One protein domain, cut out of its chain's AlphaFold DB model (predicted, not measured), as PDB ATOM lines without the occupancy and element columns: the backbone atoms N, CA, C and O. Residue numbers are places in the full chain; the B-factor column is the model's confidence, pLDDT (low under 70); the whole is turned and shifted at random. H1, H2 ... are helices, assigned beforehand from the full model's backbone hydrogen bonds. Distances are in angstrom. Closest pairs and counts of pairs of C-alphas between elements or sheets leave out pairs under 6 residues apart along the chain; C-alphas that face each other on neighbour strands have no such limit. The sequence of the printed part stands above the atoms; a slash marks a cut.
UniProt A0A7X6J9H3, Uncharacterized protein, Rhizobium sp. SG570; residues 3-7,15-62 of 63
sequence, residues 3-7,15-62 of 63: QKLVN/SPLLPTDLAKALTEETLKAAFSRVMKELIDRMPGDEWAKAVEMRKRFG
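What this domain is: This is residues 3 to 7 and 15 to 62 of the 63 residues of an uncharacterized protein of Rhizobium sp. SG570 (UniProt A0A7X6J9H3). A long helix, H3, has H4 folded back loosely beside it, with the small H1 near both; H2 lies beyond the start of H3, at one end of the longest axis. The turn, residues 44 to 50, stands free. The 53 printed residues hold four named helices, H1 to H4 in order, and no named strand: all helix, loose, radius of gyration of the C-alphas 13.8 A, spans 41 by 21 by 13 A.

Where its parts are: H1, residues 3 to 6, begins at C-alpha 3 (-3.912, 24.179, 93.778). H2 is residues 20 to 25, H3 residues 28 to 45, 25.8 A long. H4, residues 49 to 61, 19.8 A, ends at C-alpha 61 (-5.628, 18.551, 88.314).

How they stand to each other: H1 is close to H3 but not clearly touching, the closest C-alphas, Leu 5 and Lys 32, 6.3 A apart. H3 and H4 are likewise close but not clearly touching, Ile 43 and Trp 51 having the closest C-alphas, 6.4 A, at a shallow tilt of 26 degrees, opposite ways. H2 and H4 are apart. In H2 and H3 every O i to N i+4 pair is within hydrogen-bond range, in H4 5 of 9; H1 is too short for one.

The domain as a whole: C-alphas 7 and 15 are 16.1 A apart across the cut. pLDDT is under 70 at 17 residues, among them 47 to 58.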
ATOM      1  N   GLN A   3      -3.754  24.738  92.421       69.88
ATOM      2  CA  GLN A   3      -3.912  24.179  93.778       69.88
ATOM      3  C   GLN A   3      -5.228  24.575  94.457       69.88
ATOM      4  O   GLN A   3      -5.679  23.884  95.362       69.88
ATOM      5  N   LYS A   4      -5.859  25.668  94.027       70.00
ATOM      6  CA  LYS A   4      -7.137  26.081  94.585       70.00
ATOM      7  C   LYS A   4      -8.288  25.130  94.196       70.00
ATOM      8  O   LYS A   4      -9.271  25.066  94.913       70.00
ATOM      9  N   LEU A   5      -8.129  24.316  93.143       69.69
ATOM     10  CA  LEU A   5      -9.106  23.300  92.711       69.69
ATOM     11  C   LEU A   5      -9.206  22.073  93.629       69.69
ATOM     12  O   LEU A   5     -10.107  21.259  93.448       69.69
ATOM     13  N   VAL A   6      -8.257  21.901  94.552       75.12
ATOM     14  CA  VAL A   6      -8.247  20.789  95.520       75.12
ATOM     15  C   VAL A   6      -8.487  21.262  96.951       75.12
ATOM     16  O   VAL A   6      -8.424  20.448  97.865       75.12
ATOM     17  N   ASN A   7      -8.737  22.561  97.156       76.62
ATOM     18  CA  ASN A   7      -9.027  23.112  98.473       76.62
ATOM     19  C   ASN A   7     -10.552  23.149  98.691       76.62
ATOM     20  O   ASN A   7     -11.230  23.869  97.954       76.62
ATOM     21  N   SER A  15     -20.241  33.334  97.910       79.62
ATOM     22  CA  SER A  15     -21.678  33.090  98.122       79.62
ATOM     23  C   SER A  15     -22.452  34.280  98.710       79.62
ATOM     24  O   SER A  15     -23.512  34.593  98.170       79.62
ATOM     25  N   PRO A  16     -21.972  34.987  99.757       86.25
ATOM     26  CA  PRO A  16     -22.695  36.139 100.304       86.25
ATOM     27  C   PRO A  16     -22.744  37.356  99.366       86.25
ATOM     28  O   PRO A  16     -23.525  38.272  99.610       86.25
ATOM     29  N   LEU A  17     -21.933  37.386  98.304       88.00
ATOM     30  CA  LEU A  17     -21.913  38.471  97.316       88.00
ATOM     31  C   LEU A  17     -22.904  38.240  96.165       88.00
ATOM     32  O   LEU A  17     -23.066  39.112  95.310       88.00
ATOM     33  N   LEU A  18     -23.542  37.068  96.112       84.88
ATOM     34  CA  LEU A  18     -24.414  36.667  95.016       84.88
ATOM     35  C   LEU A  18     -25.898  36.753  95.408       84.88
ATOM     36  O   LEU A  18     -26.266  36.429  96.539       84.88
ATOM     37  N   PRO A  19     -26.783  37.104  94.457       91.38
ATOM     38  CA  PRO A  19     -28.215  36.856  94.589       91.38
ATOM     39  C   PRO A  19     -28.497  35.394  94.953       91.38
ATOM     40  O   PRO A  19     -27.805  34.490  94.483       91.38
ATOM     41  N   THR A  20     -29.543  35.149  95.745       87.12
ATOM     42  CA  THR A  20     -29.851  33.834  96.336       87.12
ATOM     43  C   THR A  20     -29.875  32.688  95.324       87.12
ATOM     44  O   THR A  20     -29.384  31.599  95.618       87.12
ATOM     45  N   ASP A  21     -30.408  32.921  94.128       87.75
ATOM     46  CA  ASP A  21     -30.507  31.886  93.097       87.75
ATOM     47  C   ASP A  21     -29.140  31.533  92.497       87.75
ATOM     48  O   ASP A  21     -28.858  30.366  92.231       87.75
ATOM     49  N   LEU A  22     -28.248  32.520  92.372       83.56
ATOM     50  CA  LEU A  22     -26.871  32.313  91.924       83.56
ATOM     51  C   LEU A  22     -26.006  31.686  93.021       83.56
ATOM     52  O   LEU A  22     -25.183  30.828  92.721       83.56
ATOM     53  N   ALA A  23     -26.230  32.046  94.286       84.50
ATOM     54  CA  ALA A  23     -25.557  31.414  95.420       84.50
ATOM     55  C   ALA A  23     -25.897  29.915  95.521       84.50
ATOM     56  O   ALA A  23     -25.016  29.097  95.767       84.50
ATOM     57  N   LYS A  24     -27.156  29.529  95.263       84.00
ATOM     58  CA  LYS A  24     -27.574  28.114  95.203       84.00
ATOM     59  C   LYS A  24     -26.933  27.353  94.044       84.00
ATOM     60  O   LYS A  24     -26.680  26.158  94.168       84.00
ATOM     61  N   ALA A  25     -26.697  28.032  92.926       83.75
ATOM     62  CA  ALA A  25     -26.040  27.451  91.761       83.75
ATOM     63  C   ALA A  25     -24.514  27.337  91.929       83.75
ATOM     64  O   ALA A  25     -23.882  26.626  91.151       83.75
ATOM     65  N   LEU A  26     -23.926  28.002  92.931       80.81
ATOM     66  CA  LEU A  26     -22.490  28.023  93.207       80.81
ATOM     67  C   LEU A  26     -22.042  26.766  93.976       80.81
ATOM     68  O   LEU A  26     -21.624  26.819  95.132       80.81
ATOM     69  N   THR A  27     -22.153  25.609  93.330       84.25
ATOM     70  CA  THR A  27     -21.652  24.332  93.857       84.25
ATOM     71  C   THR A  27     -20.147  24.184  93.615       84.25
ATOM     72  O   THR A  27     -19.588  24.799  92.707       84.25
ATOM     73  N   GLU A  28     -19.466  23.319  94.372       80.12
ATOM     74  CA  GLU A  28     -18.040  23.038  94.128       80.12
ATOM     75  C   GLU A  28     -17.783  22.528  92.699       80.12
ATOM     76  O   GLU A  28     -16.790  22.892  92.069       80.12
ATOM     77  N   GLU A  29     -18.699  21.723  92.158       83.38
ATOM     78  CA  GLU A  29     -18.598  21.173  90.806       83.38
ATOM     79  C   GLU A  29     -18.694  22.263  89.731       83.38
ATOM     80  O   GLU A  29     -17.848  22.337  88.835       83.38
ATOM     81  N   THR A  30     -19.682  23.156  89.842       84.44
ATOM     82  CA  THR A  30     -19.859  24.268  88.895       84.44
ATOM     83  C   THR A  30     -18.702  25.259  88.970       84.44
ATOM     84  O   THR A  30     -18.207  25.707  87.932       84.44
ATOM     85  N   LEU A  31     -18.196  25.537  90.174       81.62
ATOM     86  CA  LEU A  31     -17.001  26.351  90.391       81.62
ATOM     87  C   LEU A  31     -15.762  25.739  89.753       81.62
ATOM     88  O   LEU A  31     -15.022  26.425  89.041       81.62
ATOM     89  N   LYS A  32     -15.542  24.440  89.971       80.44
ATOM     90  CA  LYS A  32     -14.417  23.722  89.377       80.44
ATOM     91  C   LYS A  32     -14.501  23.781  87.857       80.44
ATOM     92  O   LYS A  32     -13.514  24.155  87.225       80.44
ATOM     93  N   ALA A  33     -15.665  23.511  87.266       83.69
ATOM     94  CA  ALA A  33     -15.872  23.592  85.821       83.69
ATOM     95  C   ALA A  33     -15.615  25.008  85.265       83.69
ATOM     96  O   ALA A  33     -14.894  25.168  84.276       83.69
ATOM     97  N   ALA A  34     -16.137  26.046  85.925       84.12
ATOM     98  CA  ALA A  34     -15.949  27.435  85.510       84.12
ATOM     99  C   ALA A  34     -14.476  27.871  85.583       84.12
ATOM    100  O   ALA A  34     -13.938  28.399  84.608       84.12
ATOM    101  N   PHE A  35     -13.798  27.592  86.700       82.12
ATOM    102  CA  PHE A  35     -12.380  27.907  86.883       82.12
ATOM    103  C   PHE A  35     -11.512  27.223  85.823       82.12
ATOM    104  O   PHE A  35     -10.639  27.849  85.224       82.12
ATOM    105  N   SER A  36     -11.791  25.946  85.559       81.75
ATOM    106  CA  SER A  36     -11.110  25.137  84.544       81.75
ATOM    107  C   SER A  36     -11.186  25.782  83.165       81.75
ATOM    108  O   SER A  36     -10.165  25.954  82.495       81.75
ATOM    109  N   ARG A  37     -12.395  26.191  82.766       85.12
ATOM    110  CA  ARG A  37     -12.649  26.823  81.473       85.12
ATOM    111  C   ARG A  37     -11.913  28.153  81.343       85.12
ATOM    112  O   ARG A  37     -11.179  28.342  80.377       85.12
ATOM    113  N   VAL A  38     -12.058  29.039  82.330       84.06
ATOM    114  CA  VAL A  38     -11.420  30.366  82.319       84.06
ATOM    115  C   VAL A  38      -9.901  30.240  82.291       84.06
ATOM    116  O   VAL A  38      -9.248  30.905  81.494       84.06
ATOM    117  N   MET A  39      -9.323  29.359  83.113       79.25
ATOM    118  CA  MET A  39      -7.874  29.159  83.131       79.25
ATOM    119  C   MET A  39      -7.354  28.594  81.810       79.25
ATOM    120  O   MET A  39      -6.297  29.021  81.356       79.25
ATOM    121  N   LYS A  40      -8.087  27.666  81.180       80.19
ATOM    122  CA  LYS A  40      -7.741  27.155  79.850       80.19
ATOM    123  C   LYS A  40      -7.737  28.280  78.815       80.19
ATOM    124  O   LYS A  40      -6.727  28.469  78.151       80.19
ATOM    125  N   GLU A  41      -8.817  29.056  78.731       85.06
ATOM    126  CA  GLU A  41      -8.923  30.182  77.793       85.06
ATOM    127  C   GLU A  41      -7.830  31.237  78.024       85.06
ATOM    128  O   GLU A  41      -7.274  31.773  77.068       85.06
ATOM    129  N   LEU A  42      -7.503  31.516  79.287       82.31
ATOM    130  CA  LEU A  42      -6.465  32.466  79.673       82.31
ATOM    131  C   LEU A  42      -5.069  31.999  79.229       82.31
ATOM    132  O   LEU A  42      -4.322  32.781  78.647       82.31
ATOM    133  N   ILE A  43      -4.737  30.726  79.471       77.44
ATOM    134  CA  ILE A  43      -3.467  30.111  79.049       77.44
ATOM    135  C   ILE A  43      -3.349  30.106  77.528       77.44
ATOM    136  O   ILE A  43      -2.315  30.488  76.991       77.44
ATOM    137  N   ASP A  44      -4.405  29.682  76.838       80.38
ATOM    138  CA  ASP A  44      -4.382  29.523  75.385       80.38
ATOM    139  C   ASP A  44      -4.217  30.882  74.668       80.38
ATOM    140  O   ASP A  44      -3.724  30.934  73.543       80.38
ATOM    141  N   ARG A  45      -4.598  31.996  75.315       83.19
ATOM    142  CA  ARG A  45      -4.506  33.359  74.760       83.19
ATOM    143  C   ARG A  45      -3.254  34.138  75.159       83.19
ATOM    144  O   ARG A  45      -2.979  35.156  74.529       83.19
ATOM    145  N   MET A  46      -2.513  33.718  76.185       76.56
ATOM    146  CA  MET A  46      -1.324  34.438  76.653       76.56
ATOM    147  C   MET A  46      -0.046  33.645  76.355       76.56
ATOM    148  O   MET A  46       0.290  32.724  77.101       76.56
ATOM    149  N   PRO A  47       0.700  33.996  75.291       63.62
ATOM    150  CA  PRO A  47       1.969  33.347  74.993       63.62
ATOM    151  C   PRO A  47       3.019  33.688  76.062       63.62
ATOM    152  O   PRO A  47       3.187  34.850  76.433       63.62
ATOM    153  N   GLY A  48       3.731  32.675  76.560       68.19
ATOM    154  CA  GLY A  48       4.854  32.851  77.483       68.19
ATOM    155  C   GLY A  48       5.328  31.540  78.112       68.19
ATOM    156  O   GLY A  48       4.514  30.675  78.441       68.19
ATOM    157  N   ASP A  49       6.641  31.412  78.315       65.25
ATOM    158  CA  ASP A  49       7.292  30.193  78.822       65.25
ATOM    159  C   ASP A  49       6.809  29.775  80.221       65.25
ATOM    160  O   ASP A  49       6.747  28.587  80.538       65.25
ATOM    161  N   GLU A  50       6.366  30.726  81.048       65.38
ATOM    162  CA  GLU A  50       5.780  30.438  82.366       65.38
ATOM    163  C   GLU A  50       4.486  29.606  82.278       65.38
ATOM    164  O   GLU A  50       4.172  28.827  83.183       65.38
ATOM    165  N   TRP A  51       3.761  29.685  81.156       66.06
ATOM    166  CA  TRP A  51       2.573  28.867  80.904       66.06
ATOM    167  C   TRP A  51       2.902  27.467  80.371       66.06
ATOM    168  O   TRP A  51       2.026  26.601  80.379       66.06
ATOM    169  N   ALA A  52       4.151  27.176  79.991       64.19
ATOM    170  CA  ALA A  52       4.555  25.831  79.570       64.19
ATOM    171  C   ALA A  52       4.350  24.801  80.699       64.19
ATOM    172  O   ALA A  52       3.848  23.699  80.470       64.19
ATOM    173  N   LYS A  53       4.608  25.200  81.954       67.38
ATOM    174  CA  LYS A  53       4.326  24.393  83.159       67.38
ATOM    175  C   LYS A  53       2.824  24.213  83.419       67.38
ATOM    176  O   LYS A  53       2.417  23.301  84.140       67.38
ATOM    177  N   ALA A  54       1.973  25.051  82.825       68.25
ATOM    178  CA  ALA A  54       0.527  24.938  82.971       68.25
ATOM    179  C   ALA A  54      -0.039  23.700  82.255       68.25
ATOM    180  O   ALA A  54      -1.099  23.214  82.640       68.25
ATOM    181  N   VAL A  55       0.668  23.140  81.266       69.44
ATOM    182  CA  VAL A  55       0.298  21.865  80.626       69.44
ATOM    183  C   VAL A  55       0.408  20.695  81.611       69.44
ATOM    184  O   VAL A  55      -0.524  19.901  81.720       69.44
ATOM    185  N   GLU A  56       1.500  20.606  82.376       69.19
ATOM    186  CA  GLU A  56       1.643  19.598  83.440       69.19
ATOM    187  C   GLU A  56       0.625  19.802  84.560       69.19
ATOM    188  O   GLU A  56       0.019  18.844  85.041       69.19
ATOM    189  N   MET A  57       0.390  21.055  84.955       67.25
ATOM    190  CA  MET A  57      -0.589  21.361  85.996       67.25
ATOM    191  C   MET A  57      -2.017  21.029  85.547       67.25
ATOM    192  O   MET A  57      -2.778  20.503  86.353       67.25
ATOM    193  N   ARG A  58      -2.372  21.230  84.269       67.69
ATOM    194  CA  ARG A  58      -3.657  20.768  83.716       67.69
ATOM    195  C   ARG A  58      -3.839  19.263  83.921       67.69
ATOM    196  O   ARG A  58      -4.790  18.850  84.580       67.69
ATOM    197  N   LYS A  59      -2.852  18.458  83.505       71.81
ATOM    198  CA  LYS A  59      -2.870  17.000  83.713       71.81
ATOM    199  C   LYS A  59      -2.987  16.613  85.188       71.81
ATOM    200  O   LYS A  59      -3.785  15.748  85.528       71.81
ATOM    201  N   ARG A  60      -2.224  17.264  86.072       69.00
ATOM    202  CA  ARG A  60      -2.213  16.970  87.516       69.00
ATOM    203  C   ARG A  60      -3.563  17.208  88.195       69.00
ATOM    204  O   ARG A  60      -3.876  16.519  89.161       69.00
ATOM    205  N   PHE A  61      -4.340  18.179  87.721       65.56
ATOM    206  CA  PHE A  61      -5.628  18.551  88.314       65.56
ATOM    207  C   PHE A  61      -6.847  18.065  87.508       65.56
ATOM    208  O   PHE A  61      -7.976  18.386  87.882       65.56
ATOM    209  N   GLY A  62      -6.629  17.250  86.467       63.19
ATOM    210  CA  GLY A  62      -7.692  16.633  85.665       63.19
ATOM    211  C   GLY A  62      -8.407  17.610  84.729       63.19
ATOM    212  O   GLY A  62      -9.623  17.520  84.579       63.19
TER     213      GLY A  62